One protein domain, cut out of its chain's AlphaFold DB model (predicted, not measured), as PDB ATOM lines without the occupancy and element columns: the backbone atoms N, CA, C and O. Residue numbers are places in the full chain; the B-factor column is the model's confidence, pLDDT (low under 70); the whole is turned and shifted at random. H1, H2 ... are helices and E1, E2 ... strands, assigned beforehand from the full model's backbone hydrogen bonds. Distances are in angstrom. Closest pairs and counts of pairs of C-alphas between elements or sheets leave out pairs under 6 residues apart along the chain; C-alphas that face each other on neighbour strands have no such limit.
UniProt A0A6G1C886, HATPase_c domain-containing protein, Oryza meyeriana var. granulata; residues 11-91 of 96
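AT A GLANCE: This is residues 11 to 91 of the 96 residues of the protein "HATPase_c domain-containing protein" of Oryza meyeriana var. granulata (UniProt A0A6G1C886). A two-stranded hairpin, E1 and E2, has helix H1 packed on one face, mainly over E2; H3 crosses H1 and bridges to the short helix H2. The hairpin turn and the loop around residue 59 make the two far ends. The printed part has 81 residues, with three named helices and two named strands in the order H1, E1, E2, H2, H3, a mixed class with an antiparallel sheet. It is compact, with a radius of gyration of the C-alphas of 13.5 A and spans of 41 by 29 by 22 A.

HOW THE PARTS SIT: Start at the hairpin of E1, residues 32 to 37, and E2, residues 42 to 47: they are antiparallel at 171 degrees, with N 35 and O 44 within hydrogen-bond range at 2.9 A. Next find H1, residues 11 to 25, which has 6 pairs of C-alphas within 8 A of E2; the closest are the C-alphas of Ala 23 and Asn 47, 6.3 A apart. H3, residues 79 to 89, touches H1 at a steep tilt of 48 degrees, opposite ways, closest at the C-alphas of Ile 15 and Ala 87, 4.8 A. H2, residues 64 to 70, touches H3 at a steep tilt of 57 degrees, the same way, closest at the C-alphas of Phe 69 and Lys 85, 5.7 A. H1 and H2 are apart. Every O i to N i+4 pair is within hydrogen-bond range in H1 and H2; H3 has 3 of 7, and 6 of 8 O i to N i+3 pairs.

IN THESE COORDINATES: Find C-alpha 32 at (-147.353, 46.977, 41.056), where E1 begins; it runs 16.6 A, and E2 16.7 A. H1 begins at C-alpha 11, (-152.576, 48.757, 19.009), and runs 21.0 A. H2 spans 9.4 A; H3 runs 16.7 A to C-alpha 89 at (-162.941, 45.720, 23.437).

THE WHOLE: The C-alphas of Ser 39 and Glu 59 are the two farthest apart, 41.7 A. The printed part has no cut. The link from E2 to H2, 16 residues, is long; in it residues 56 to 57 pair antiparallel with 62 to 63. Mean pLDDT of the printed part is 86.5; look for values under 70 at residues 73 to 82.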
ATOM      1  N   GLY A  11    -151.316  48.889  18.275       95.38
ATOM      2  CA  GLY A  11    -152.576  48.757  19.009       95.38
ATOM      3  C   GLY A  11    -152.460  47.858  20.241       95.38
ATOM      4  O   GLY A  11    -152.951  48.228  21.300       95.38
ATOM      5  N   LEU A  12    -151.748  46.729  20.123       95.62
ATOM      6  CA  LEU A  12    -151.507  45.814  21.243       95.62
ATOM      7  C   LEU A  12    -150.645  46.474  22.325       95.62
ATOM      8  O   LEU A  12    -150.960  46.387  23.507       95.62
ATOM      9  N   HIS A  13    -149.585  47.175  21.914       95.88
ATOM     10  CA  HIS A  13    -148.763  47.944  22.847       95.88
ATOM     11  C   HIS A  13    -149.595  49.003  23.576       95.88
ATOM     12  O   HIS A  13    -149.465  49.155  24.783       95.88
ATOM     13  N   ARG A  14    -150.470  49.712  22.856       93.88
ATOM     14  CA  ARG A  14    -151.305  50.759  23.445       93.88
ATOM     15  C   ARG A  14    -152.276  50.207  24.485       93.88
ATOM     16  O   ARG A  14    -152.303  50.729  25.582       93.88
ATOM     17  N   ILE A  15    -153.043  49.158  24.184       94.06
ATOM     18  CA  ILE A  15    -154.010  48.635  25.167       94.06
ATOM     19  C   ILE A  15    -153.332  48.102  26.435       94.06
ATOM     20  O   ILE A  15    -153.901  48.215  27.515       94.06
ATOM     21  N   PHE A  16    -152.114  47.567  26.315       95.81
ATOM     22  CA  PHE A  16    -151.302  47.192  27.467       95.81
ATOM     23  C   PHE A  16    -150.885  48.418  28.292       95.81
ATOM     24  O   PHE A  16    -151.056  48.421  29.510       95.81
ATOM     25  N   ASP A  17    -150.376  49.456  27.627       94.12
ATOM     26  CA  ASP A  17    -149.921  50.699  28.257       94.12
ATOM     27  C   ASP A  17    -151.050  51.400  29.027       94.12
ATOM     28  O   ASP A  17    -150.855  51.815  30.162       94.12
ATOM     29  N   GLU A  18    -152.265  51.437  28.476       91.56
ATOM     30  CA  GLU A  18    -153.421  52.072  29.127       91.56
ATOM     31  C   GLU A  18    -153.865  51.319  30.398       91.56
ATOM     32  O   GLU A  18    -154.231  51.946  31.391       91.56
ATOM     33  N   VAL A  19    -153.800  49.977  30.416       92.69
ATOM     34  CA  VAL A  19    -154.079  49.189  31.637       92.69
ATOM     35  C   VAL A  19    -153.002  49.432  32.693       92.69
ATOM     36  O   VAL A  19    -153.314  49.577  33.877       92.69
ATOM     37  N   LEU A  20    -151.738  49.490  32.270       93.38
ATOM     38  CA  LEU A  20    -150.616  49.743  33.166       93.38
ATOM     39  C   LEU A  20    -150.691  51.145  33.780       93.38
ATOM     40  O   LEU A  20    -150.520  51.285  34.991       93.38
ATOM     41  N   LEU A  21    -150.977  52.157  32.959       90.44
ATOM     42  CA  LEU A  21    -151.130  53.543  33.386       90.44
ATOM     43  C   LEU A  21    -152.290  53.681  34.371       90.44
ATOM     44  O   LEU A  21    -152.109  54.227  35.455       90.44
ATOM     45  N   TYR A  22    -153.443  53.086  34.049       88.62
ATOM     46  CA  TYR A  22    -154.592  53.078  34.947       88.62
ATOM     47  C   TYR A  22    -154.232  52.495  36.317       88.62
ATOM     48  O   TYR A  22    -154.485  53.135  37.338       88.62
ATOM     49  N   ALA A  23    -153.601  51.317  36.347       90.00
ATOM     50  CA  ALA A  23    -153.197  50.668  37.591       90.00
ATOM     51  C   ALA A  23    -152.160  51.482  38.380       90.00
ATOM     52  O   ALA A  23    -152.126  51.376  39.604       90.00
ATOM     53  N   ALA A  24    -151.324  52.265  37.695       89.88
ATOM     54  CA  ALA A  24    -150.263  53.034  38.322       89.88
ATOM     55  C   ALA A  24    -150.698  54.411  38.845       89.88
ATOM     56  O   ALA A  24    -150.088  54.920  39.786       89.88
ATOM     57  N   GLU A  25    -151.722  55.015  38.242       84.75
ATOM     58  CA  GLU A  25    -152.113  56.397  38.534       84.75
ATOM     59  C   GLU A  25    -153.367  56.516  39.402       84.75
ATOM     60  O   GLU A  25    -153.512  57.500  40.129       84.75
ATOM     61  N   THR A  26    -154.277  55.538  39.364       75.62
ATOM     62  CA  THR A  26    -155.572  55.677  40.057       75.62
ATOM     63  C   THR A  26    -155.487  55.592  41.574       75.62
ATOM     64  O   THR A  26    -156.384  56.089  42.253       75.62
ATOM     65  N   MET A  27    -154.450  54.960  42.127       77.44
ATOM     66  CA  MET A  27    -154.357  54.706  43.562       77.44
ATOM     67  C   MET A  27    -152.942  54.913  44.066       77.44
ATOM     68  O   MET A  27    -151.965  54.530  43.426       77.44
ATOM     69  N   GLN A  28    -152.838  55.464  45.272       84.81
ATOM     70  CA  GLN A  28    -151.581  55.425  45.993       84.81
ATOM     71  C   GLN A  28    -151.276  53.965  46.350       84.81
ATOM     72  O   GLN A  28    -152.051  53.310  47.044       84.81
ATOM     73  N   MET A  29    -150.165  53.455  45.830       90.44
ATOM     74  CA  MET A  29    -149.779  52.048  45.911       90.44
ATOM     75  C   MET A  29    -148.288  51.921  46.230       90.44
ATOM     76  O   MET A  29    -147.497  52.808  45.904       90.44
ATOM     77  N   ASP A  30    -147.911  50.780  46.803       93.19
ATOM     78  CA  ASP A  30    -146.510  50.417  47.066       93.19
ATOM     79  C   ASP A  30    -146.022  49.295  46.138       93.19
ATOM     80  O   ASP A  30    -144.819  49.117  45.935       93.19
ATOM     81  N   VAL A  31    -146.955  48.511  45.589       94.38
ATOM     82  CA  VAL A  31    -146.676  47.328  44.778       94.38
ATOM     83  C   VAL A  31    -147.496  47.379  43.498       94.38
ATOM     84  O   VAL A  31    -148.721  47.465  43.538       94.38
ATOM     85  N   LEU A  32    -146.794  47.229  42.378       95.75
ATOM     86  CA  LEU A  32    -147.353  46.977  41.056       95.75
ATOM     87  C   LEU A  32    -146.694  45.711  40.502       95.75
ATOM     88  O   LEU A  32    -145.466  45.627  40.419       95.75
ATOM     89  N   HIS A  33    -147.501  44.720  40.142       97.12
ATOM     90  CA  HIS A  33    -147.050  43.463  39.563       97.12
ATOM     91  C   HIS A  33    -147.645  43.283  38.170       97.12
ATOM     92  O   HIS A  33    -148.846  43.462  37.976       97.12
ATOM     93  N   VAL A  34    -146.795  42.914  37.214       97.88
ATOM     94  CA  VAL A  34    -147.189  42.630  35.834       97.88
ATOM     95  C   VAL A  34    -146.735  41.219  35.495       97.88
ATOM     96  O   VAL A  34    -145.536  40.936  35.510       97.88
ATOM     97  N   ASP A  35    -147.699  40.361  35.181       98.31
ATOM     98  CA  ASP A  35    -147.490  39.005  34.679       98.31
ATOM     99  C   ASP A  35    -147.834  38.968  33.185       98.31
ATOM    100  O   ASP A  35    -148.869  39.493  32.766       98.31
ATOM    101  N   ILE A  36    -146.950  38.383  32.376       98.00
ATOM    102  CA  ILE A  36    -147.155  38.199  30.936       98.00
ATOM    103  C   ILE A  36    -146.929  36.724  30.629       98.00
ATOM    104  O   ILE A  36    -145.788  36.264  30.533       98.00
ATOM    105  N   ASP A  37    -148.028  36.005  30.432       97.88
ATOM    106  CA  ASP A  37    -148.026  34.612  30.022       97.88
ATOM    107  C   ASP A  37    -148.259  34.520  28.511       97.88
ATOM    108  O   ASP A  37    -149.362  34.719  27.996       97.88
ATOM    109  N   VAL A  38    -147.184  34.233  27.776       97.25
ATOM    110  CA  VAL A  38    -147.227  34.112  26.312       97.25
ATOM    111  C   VAL A  38    -147.913  32.816  25.875       97.25
ATOM    112  O   VAL A  38    -148.528  32.795  24.811       97.25
ATOM    113  N   SER A  39    -147.817  31.744  26.668       97.88
ATOM    114  CA  SER A  39    -148.481  30.464  26.381       97.88
ATOM    115  C   SER A  39    -149.994  30.603  26.441       97.88
ATOM    116  O   SER A  39    -150.687  30.124  25.542       97.88
ATOM    117  N   ASP A  40    -150.475  31.298  27.467       97.44
ATOM    118  CA  ASP A  40    -151.901  31.490  27.721       97.44
ATOM    119  C   ASP A  40    -152.455  32.759  27.051       97.44
ATOM    120  O   ASP A  40    -153.641  33.056  27.179       97.44
ATOM    121  N   CYS A  41    -151.619  33.519  26.327       96.75
ATOM    122  CA  CYS A  41    -151.965  34.829  25.762       96.75
ATOM    123  C   CYS A  41    -152.591  35.775  26.807       96.75
ATOM    124  O   CYS A  41    -153.512  36.536  26.495       96.75
ATOM    125  N   ARG A  42    -152.091  35.732  28.048       97.69
ATOM    126  CA  ARG A  42    -152.645  36.463  29.191       97.69
ATOM    127  C   ARG A  42    -151.677  37.533  29.673       97.69
ATOM    128  O   ARG A  42    -150.491  37.283  29.863       97.69
ATOM    129  N   ILE A  43    -152.213  38.718  29.936       98.06
ATOM    130  CA  ILE A  43    -151.523  39.770  30.678       98.06
ATOM    131  C   ILE A  43    -152.329  40.026  31.946       98.06
ATOM    132  O   ILE A  43    -153.553  40.136  31.891       98.06
ATOM    133  N   SER A  44    -151.659  40.116  33.089       97.38
ATOM    134  CA  SER A  44    -152.296  40.456  34.361       97.38
ATOM    135  C   SER A  44    -151.542  41.595  35.026       97.38
ATOM    136  O   SER A  44    -150.327  41.534  35.190       97.38
ATOM    137  N   VAL A  45    -152.275  42.644  35.399       96.31
ATOM    138  CA  VAL A  45    -151.744  43.812  36.104       96.31
ATOM    139  C   VAL A  45    -152.422  43.877  37.463       96.31
ATOM    140  O   VAL A  45    -153.644  43.936  37.551       96.31
ATOM    141  N   TYR A  46    -151.621  43.841  38.518       95.44
ATOM    142  CA  TYR A  46    -152.074  43.884  39.902       95.44
ATOM    143  C   TYR A  46    -151.428  45.069  40.614       95.44
ATOM    144  O   TYR A  46    -150.215  45.253  40.519       95.44
ATOM    145  N   ASN A  47    -152.219  45.829  41.368       94.56
ATOM    146  CA  ASN A  47    -151.720  46.814  42.321       94.56
ATOM    147  C   ASN A  47    -152.339  46.573  43.707       94.56
ATOM    148  O   ASN A  47    -153.404  45.966  43.819       94.56
ATOM    149  N   ASN A  48    -151.660  47.031  44.759       94.81
ATOM    150  CA  ASN A  48    -152.110  46.879  46.147       94.81
ATOM    151  C   ASN A  48    -152.761  48.148  46.737       94.81
ATOM    152  O   ASN A  48    -152.759  48.302  47.959       94.81
ATOM    153  N   GLY A  49    -153.258  49.056  45.892       90.88
ATOM    154  CA  GLY A  49    -153.945  50.275  46.322       90.88
ATOM    155  C   GLY A  49    -155.294  50.009  47.006       90.88
ATOM    156  O   GLY A  49    -155.704  48.866  47.199       90.88
ATOM    157  N   GLU A  50    -156.007  51.083  47.361       87.69
ATOM    158  CA  GLU A  50    -157.277  51.048  48.117       87.69
ATOM    159  C   GLU A  50    -158.421  50.285  47.408       87.69
ATOM    160  O   GLU A  50    -159.401  49.887  48.036       87.69
ATOM    161  N   GLY A  51    -158.263  49.990  46.118       87.50
ATOM    162  CA  GLY A  51    -159.235  49.277  45.300       87.50
ATOM    163  C   GLY A  51    -160.397  50.163  44.849       87.50
ATOM    164  O   GLY A  51    -160.539  51.320  45.239       87.50
ATOM    165  N   ILE A  52    -161.228  49.620  43.960       87.69
ATOM    166  CA  ILE A  52    -162.462  50.281  43.521       87.69
ATOM    167  C   ILE A  52    -163.582  49.864  44.481       87.69
ATOM    168  O   ILE A  52    -163.736  48.664  44.725       87.69
ATOM    169  N   PRO A  53    -164.395  50.803  44.998       90.75
ATOM    170  CA  PRO A  53    -165.530  50.468  45.851       90.75
ATOM    171  C   PRO A  53    -166.489  49.476  45.183       90.75
ATOM    172  O   PRO A  53    -166.941  49.683  44.055       90.75
ATOM    173  N   VAL A  54    -166.842  48.403  45.893       93.12
ATOM    174  CA  VAL A  54    -167.814  47.401  45.427       93.12
ATOM    175  C   VAL A  54    -169.204  47.798  45.915       93.12
ATOM    176  O   VAL A  54    -169.756  47.228  46.853       93.12
ATOM    177  N   GLU A  55    -169.755  48.831  45.284       93.56
ATOM    178  CA  GLU A  55    -171.028  49.439  45.671       93.56
ATOM    179  C   GLU A  55    -171.975  49.551  44.475       93.56
ATOM    180  O   GLU A  55    -171.542  49.677  43.326       93.56
ATOM    181  N   LEU A  56    -173.280  49.483  44.746       93.31
ATOM    182  CA  LEU A  56    -174.321  49.623  43.733       93.31
ATOM    183  C   LEU A  56    -174.558  51.110  43.436       93.31
ATOM    184  O   LEU A  56    -174.977  51.863  44.319       93.31
ATOM    185  N   HIS A  57    -174.346  51.528  42.191       87.50
ATOM    186  CA  HIS A  57    -174.653  52.885  41.752       87.50
ATOM    187  C   HIS A  57    -176.166  53.038  41.570       87.50
ATOM    188  O   HIS A  57    -176.757  52.445  40.666       87.50
ATOM    189  N   GLN A  58    -176.810  53.822  42.436       88.12
ATOM    190  CA  GLN A  58    -178.275  53.851  42.541       88.12
ATOM    191  C   GLN A  58    -178.991  54.310  41.264       88.12
ATOM    192  O   GLN A  58    -180.092  53.839  40.996       88.12
ATOM    193  N   GLU A  59    -178.383  55.200  40.477       85.12
ATOM    194  CA  GLU A  59    -178.997  55.726  39.247       85.12
ATOM    195  C   GLU A  59    -178.967  54.715  38.094       85.12
ATOM    196  O   GLU A  59    -179.925  54.615  37.334       85.12
ATOM    197  N   GLU A  60    -177.881  53.944  37.989       82.38
ATOM    198  CA  GLU A  60    -177.628  53.024  36.868       82.38
ATOM    199  C   GLU A  60    -178.020  51.575  37.209       82.38
ATOM    200  O   GLU A  60    -178.145  50.734  36.324       82.38
ATOM    201  N   GLY A  61    -178.222  51.261  38.494       90.19
ATOM    202  CA  GLY A  61    -178.640  49.934  38.952       90.19
ATOM    203  C   GLY A  61    -177.586  48.835  38.778       90.19
ATOM    204  O   GLY A  61    -177.934  47.656  38.818       90.19
ATOM    205  N   VAL A  62    -176.315  49.206  38.605       90.62
ATOM    206  CA  VAL A  62    -175.169  48.299  38.424       90.62
ATOM    207  C   VAL A  62    -174.031  48.649  39.386       90.62
ATOM    208  O   VAL A  62    -174.020  49.722  39.993       90.62
ATOM    209  N   TYR A  63    -173.076  47.735  39.565       92.19
ATOM    210  CA  TYR A  63    -171.937  47.959  40.457       92.19
ATOM    211  C   TYR A  63    -170.918  48.934  39.857       92.19
ATOM    212  O   TYR A  63    -170.707  48.969  38.645       92.19
ATOM    213  N   LEU A  64    -170.230  49.693  40.710       88.06
ATOM    214  CA  LEU A  64    -169.243  50.684  40.275       88.06
ATOM    215  C   LEU A  64    -168.116  50.111  39.377       88.06
ATOM    216  O   LEU A  64    -167.824  50.744  38.359       88.06
ATOM    217  N   PRO A  65    -167.531  48.918  39.635       89.81
ATOM    218  CA  PRO A  65    -166.579  48.302  38.704       89.81
ATOM    219  C   PRO A  65    -167.175  48.048  37.312       89.81
ATOM    220  O   PRO A  65    -166.506  48.244  36.299       89.81
ATOM    221  N   GLU A  66    -168.454  47.672  37.235       89.31
ATOM    222  CA  GLU A  66    -169.143  47.466  35.959       89.31
ATOM    223  C   GLU A  66    -169.359  48.785  35.212       89.31
ATOM    224  O   GLU A  66    -169.225  48.830  33.995       89.31
ATOM    225  N   ILE A  67    -169.599  49.892  35.910       85.88
ATOM    226  CA  ILE A  67    -169.663  51.210  35.264       85.88
ATOM    227  C   ILE A  67    -168.302  51.567  34.665       85.88
ATOM    228  O   ILE A  67    -168.214  51.921  33.487       85.88
ATOM    229  N   ILE A  68    -167.232  51.425  35.450       84.38
ATOM    230  CA  ILE A  68    -165.878  51.840  35.063       84.38
ATOM    231  C   ILE A  68    -165.348  51.010  33.886       84.38
ATOM    232  O   ILE A  68    -164.830  51.577  32.925       84.38
ATOM    233  N   PHE A  69    -165.498  49.683  33.927       87.31
ATOM    234  CA  PHE A  69    -164.917  48.782  32.919       87.31
ATOM    235  C   PHE A  69    -165.934  48.238  31.909       87.31
ATOM    236  O   PHE A  69    -165.564  47.688  30.870       87.31
ATOM    237  N   GLY A  70    -167.228  48.332  32.206       81.75
ATOM    238  CA  GLY A  70    -168.294  47.681  31.450       81.75
ATOM    239  C   GLY A  70    -168.874  48.522  30.324       81.75
ATOM    240  O   GLY A  70    -169.070  47.995  29.226       81.75
ATOM    241  N   HIS A  71    -169.130  49.805  30.583       79.19
ATOM    242  CA  HIS A  71    -169.891  50.680  29.689       79.19
ATOM    243  C   HIS A  71    -168.986  51.667  28.944       79.19
ATOM    244  O   HIS A  71    -168.314  52.492  29.558       79.19
ATOM    245  N   LEU A  72    -169.001  51.627  27.602       70.69
ATOM    246  CA  LEU A  72    -168.168  52.491  26.742       70.69
ATOM    247  C   LEU A  72    -168.337  53.985  27.045       70.69
ATOM    248  O   LEU A  72    -167.359  54.727  27.051       70.69
ATOM    249  N   VAL A  73    -169.562  54.410  27.348       64.44
ATOM    250  CA  VAL A  73    -169.889  55.783  27.735       64.44
ATOM    251  C   VAL A  73    -170.306  55.769  29.197       64.44
ATOM    252  O   VAL A  73    -171.285  55.126  29.556       64.44
ATOM    253  N   THR A  74    -169.555  56.473  30.035       60.09
ATOM    254  CA  THR A  74    -169.927  56.761  31.423       60.09
ATOM    255  C   THR A  74    -170.161  58.259  31.543       60.09
ATOM    256  O   THR A  74    -169.395  59.045  30.990       60.09
ATOM    257  N   THR A  75    -171.224  58.664  32.237       51.00
ATOM    258  CA  THR A  75    -171.603  60.076  32.454       51.00
ATOM    259  C   THR A  75    -170.576  60.853  33.281       51.00
ATOM    260  O   THR A  75    -170.574  62.083  33.288       51.00
ATOM    261  N   THR A  76    -169.670  60.147  33.956       52.12
ATOM    262  CA  THR A  76    -168.544  60.714  34.689       52.12
ATOM    263  C   THR A  76    -167.387  61.000  33.726       52.12
ATOM    264  O   THR A  76    -166.821  60.070  33.152       52.12
ATOM    265  N   ASN A  77    -167.027  62.279  33.579       46.28
ATOM    266  CA  ASN A  77    -165.928  62.807  32.753       46.28
ATOM    267  C   ASN A  77    -164.513  62.380  33.223       46.28
ATOM    268  O   ASN A  77    -163.616  63.214  33.323       46.28
ATOM    269  N   TYR A  78    -164.284  61.105  33.529       54.25
ATOM    270  CA  TYR A  78    -162.925  60.587  33.680       54.25
ATOM    271  C   TYR A  78    -162.431  60.174  32.296       54.25
ATOM    272  O   TYR A  78    -162.669  59.043  31.870       54.25
ATOM    273  N   ASP A  79    -161.792  61.107  31.591       53.94
ATOM    274  CA  ASP A  79    -161.208  60.907  30.252       53.94
ATOM    275  C   ASP A  79    -160.320  59.640  30.213       53.94
ATOM    276  O   ASP A  79    -160.358  58.859  29.261       53.94
ATOM    277  N   ASP A  80    -159.650  59.337  31.330       57.66
ATOM    278  CA  ASP A  80    -158.768  58.176  31.502       57.66
ATOM    279  C   ASP A  80    -159.511  56.821  31.486       57.66
ATOM    280  O   ASP A  80    -158.943  55.784  31.138       57.66
ATOM    281  N   THR A  81    -160.816  56.796  31.794       63.25
ATOM    282  CA  THR A  81    -161.614  55.551  31.786       63.25
ATOM    283  C   THR A  81    -161.980  55.078  30.385       63.25
ATOM    284  O   THR A  81    -162.271  53.897  30.196       63.25
ATOM    285  N   LEU A  82    -161.964  55.956  29.378       64.56
ATOM    286  CA  LEU A  82    -162.249  55.545  28.003       64.56
ATOM    287  C   LEU A  82    -161.166  54.598  27.475       64.56
ATOM    288  O   LEU A  82    -161.466  53.639  26.760       64.56
ATOM    289  N   ASN A  83    -159.917  54.834  27.863       75.38
ATOM    290  CA  ASN A  83    -158.789  54.096  27.323       75.38
ATOM    291  C   ASN A  83    -158.710  52.657  27.851       75.38
ATOM    292  O   ASN A  83    -158.483  51.735  27.067       75.38
ATOM    293  N   ILE A  84    -158.996  52.425  29.137       82.44
ATOM    294  CA  ILE A  84    -159.033  51.056  29.680       82.44
ATOM    295  C   ILE A  84    -160.178  50.225  29.085       82.44
ATOM    296  O   ILE A  84    -160.044  49.019  28.870       82.44
ATOM    297  N   LYS A  85    -161.286  50.870  28.704       85.06
ATOM    298  CA  LYS A  85    -162.398  50.198  28.015       85.06
ATOM    299  C   LYS A  85    -161.997  49.706  26.622       85.06
ATOM    300  O   LYS A  85    -162.519  48.687  26.172       85.06
ATOM    301  N   LEU A  86    -161.044  50.364  25.951       87.81
ATOM    302  CA  LEU A  86    -160.494  49.851  24.690       87.81
ATOM    303  C   LEU A  86    -159.758  48.528  24.907       87.81
ATOM    304  O   LEU A  86    -159.915  47.621  24.092       87.81
ATOM    305  N   ALA A  87    -159.021  48.376  26.012       90.88
ATOM    306  CA  ALA A  87    -158.366  47.109  26.328       90.88
ATOM    307  C   ALA A  87    -159.381  45.964  26.429       90.88
ATOM    308  O   ALA A  87    -159.161  44.906  25.843       90.88
ATOM    309  N   LYS A  88    -160.545  46.204  27.047       90.62
ATOM    310  CA  LYS A  88    -161.653  45.238  27.053       90.62
ATOM    311  C   LYS A  88    -162.160  44.911  25.646       90.62
ATOM    312  O   LYS A  88    -162.308  43.740  25.320       90.62
ATOM    313  N   VAL A  89    -162.419  45.919  24.809       92.19
ATOM    314  CA  VAL A  89    -162.941  45.720  23.437       92.19
ATOM    315  C   VAL A  89    -161.995  44.881  22.574       92.19
ATOM    316  O   VAL A  89    -162.454  44.086  21.757       92.19
ATOM    317  N   PHE A  90    -160.685  45.054  22.747       93.81
ATOM    318  CA  PHE A  90    -159.665  44.329  21.987       93.81
ATOM    319  C   PHE A  90    -159.215  43.012  22.639       93.81
ATOM    320  O   PHE A  90    -158.326  42.354  22.098       93.81
ATOM    321  N   SER A  91    -159.828  42.607  23.754       94.44
ATOM    322  CA  SER A  91    -159.535  41.344  24.435       94.44
ATOM    323  C   SER A  91    -160.610  40.299  24.142       94.44
ATOM    324  O   SER A  91    -161.797  40.608  24.077       94.44
TER     325      SER A  91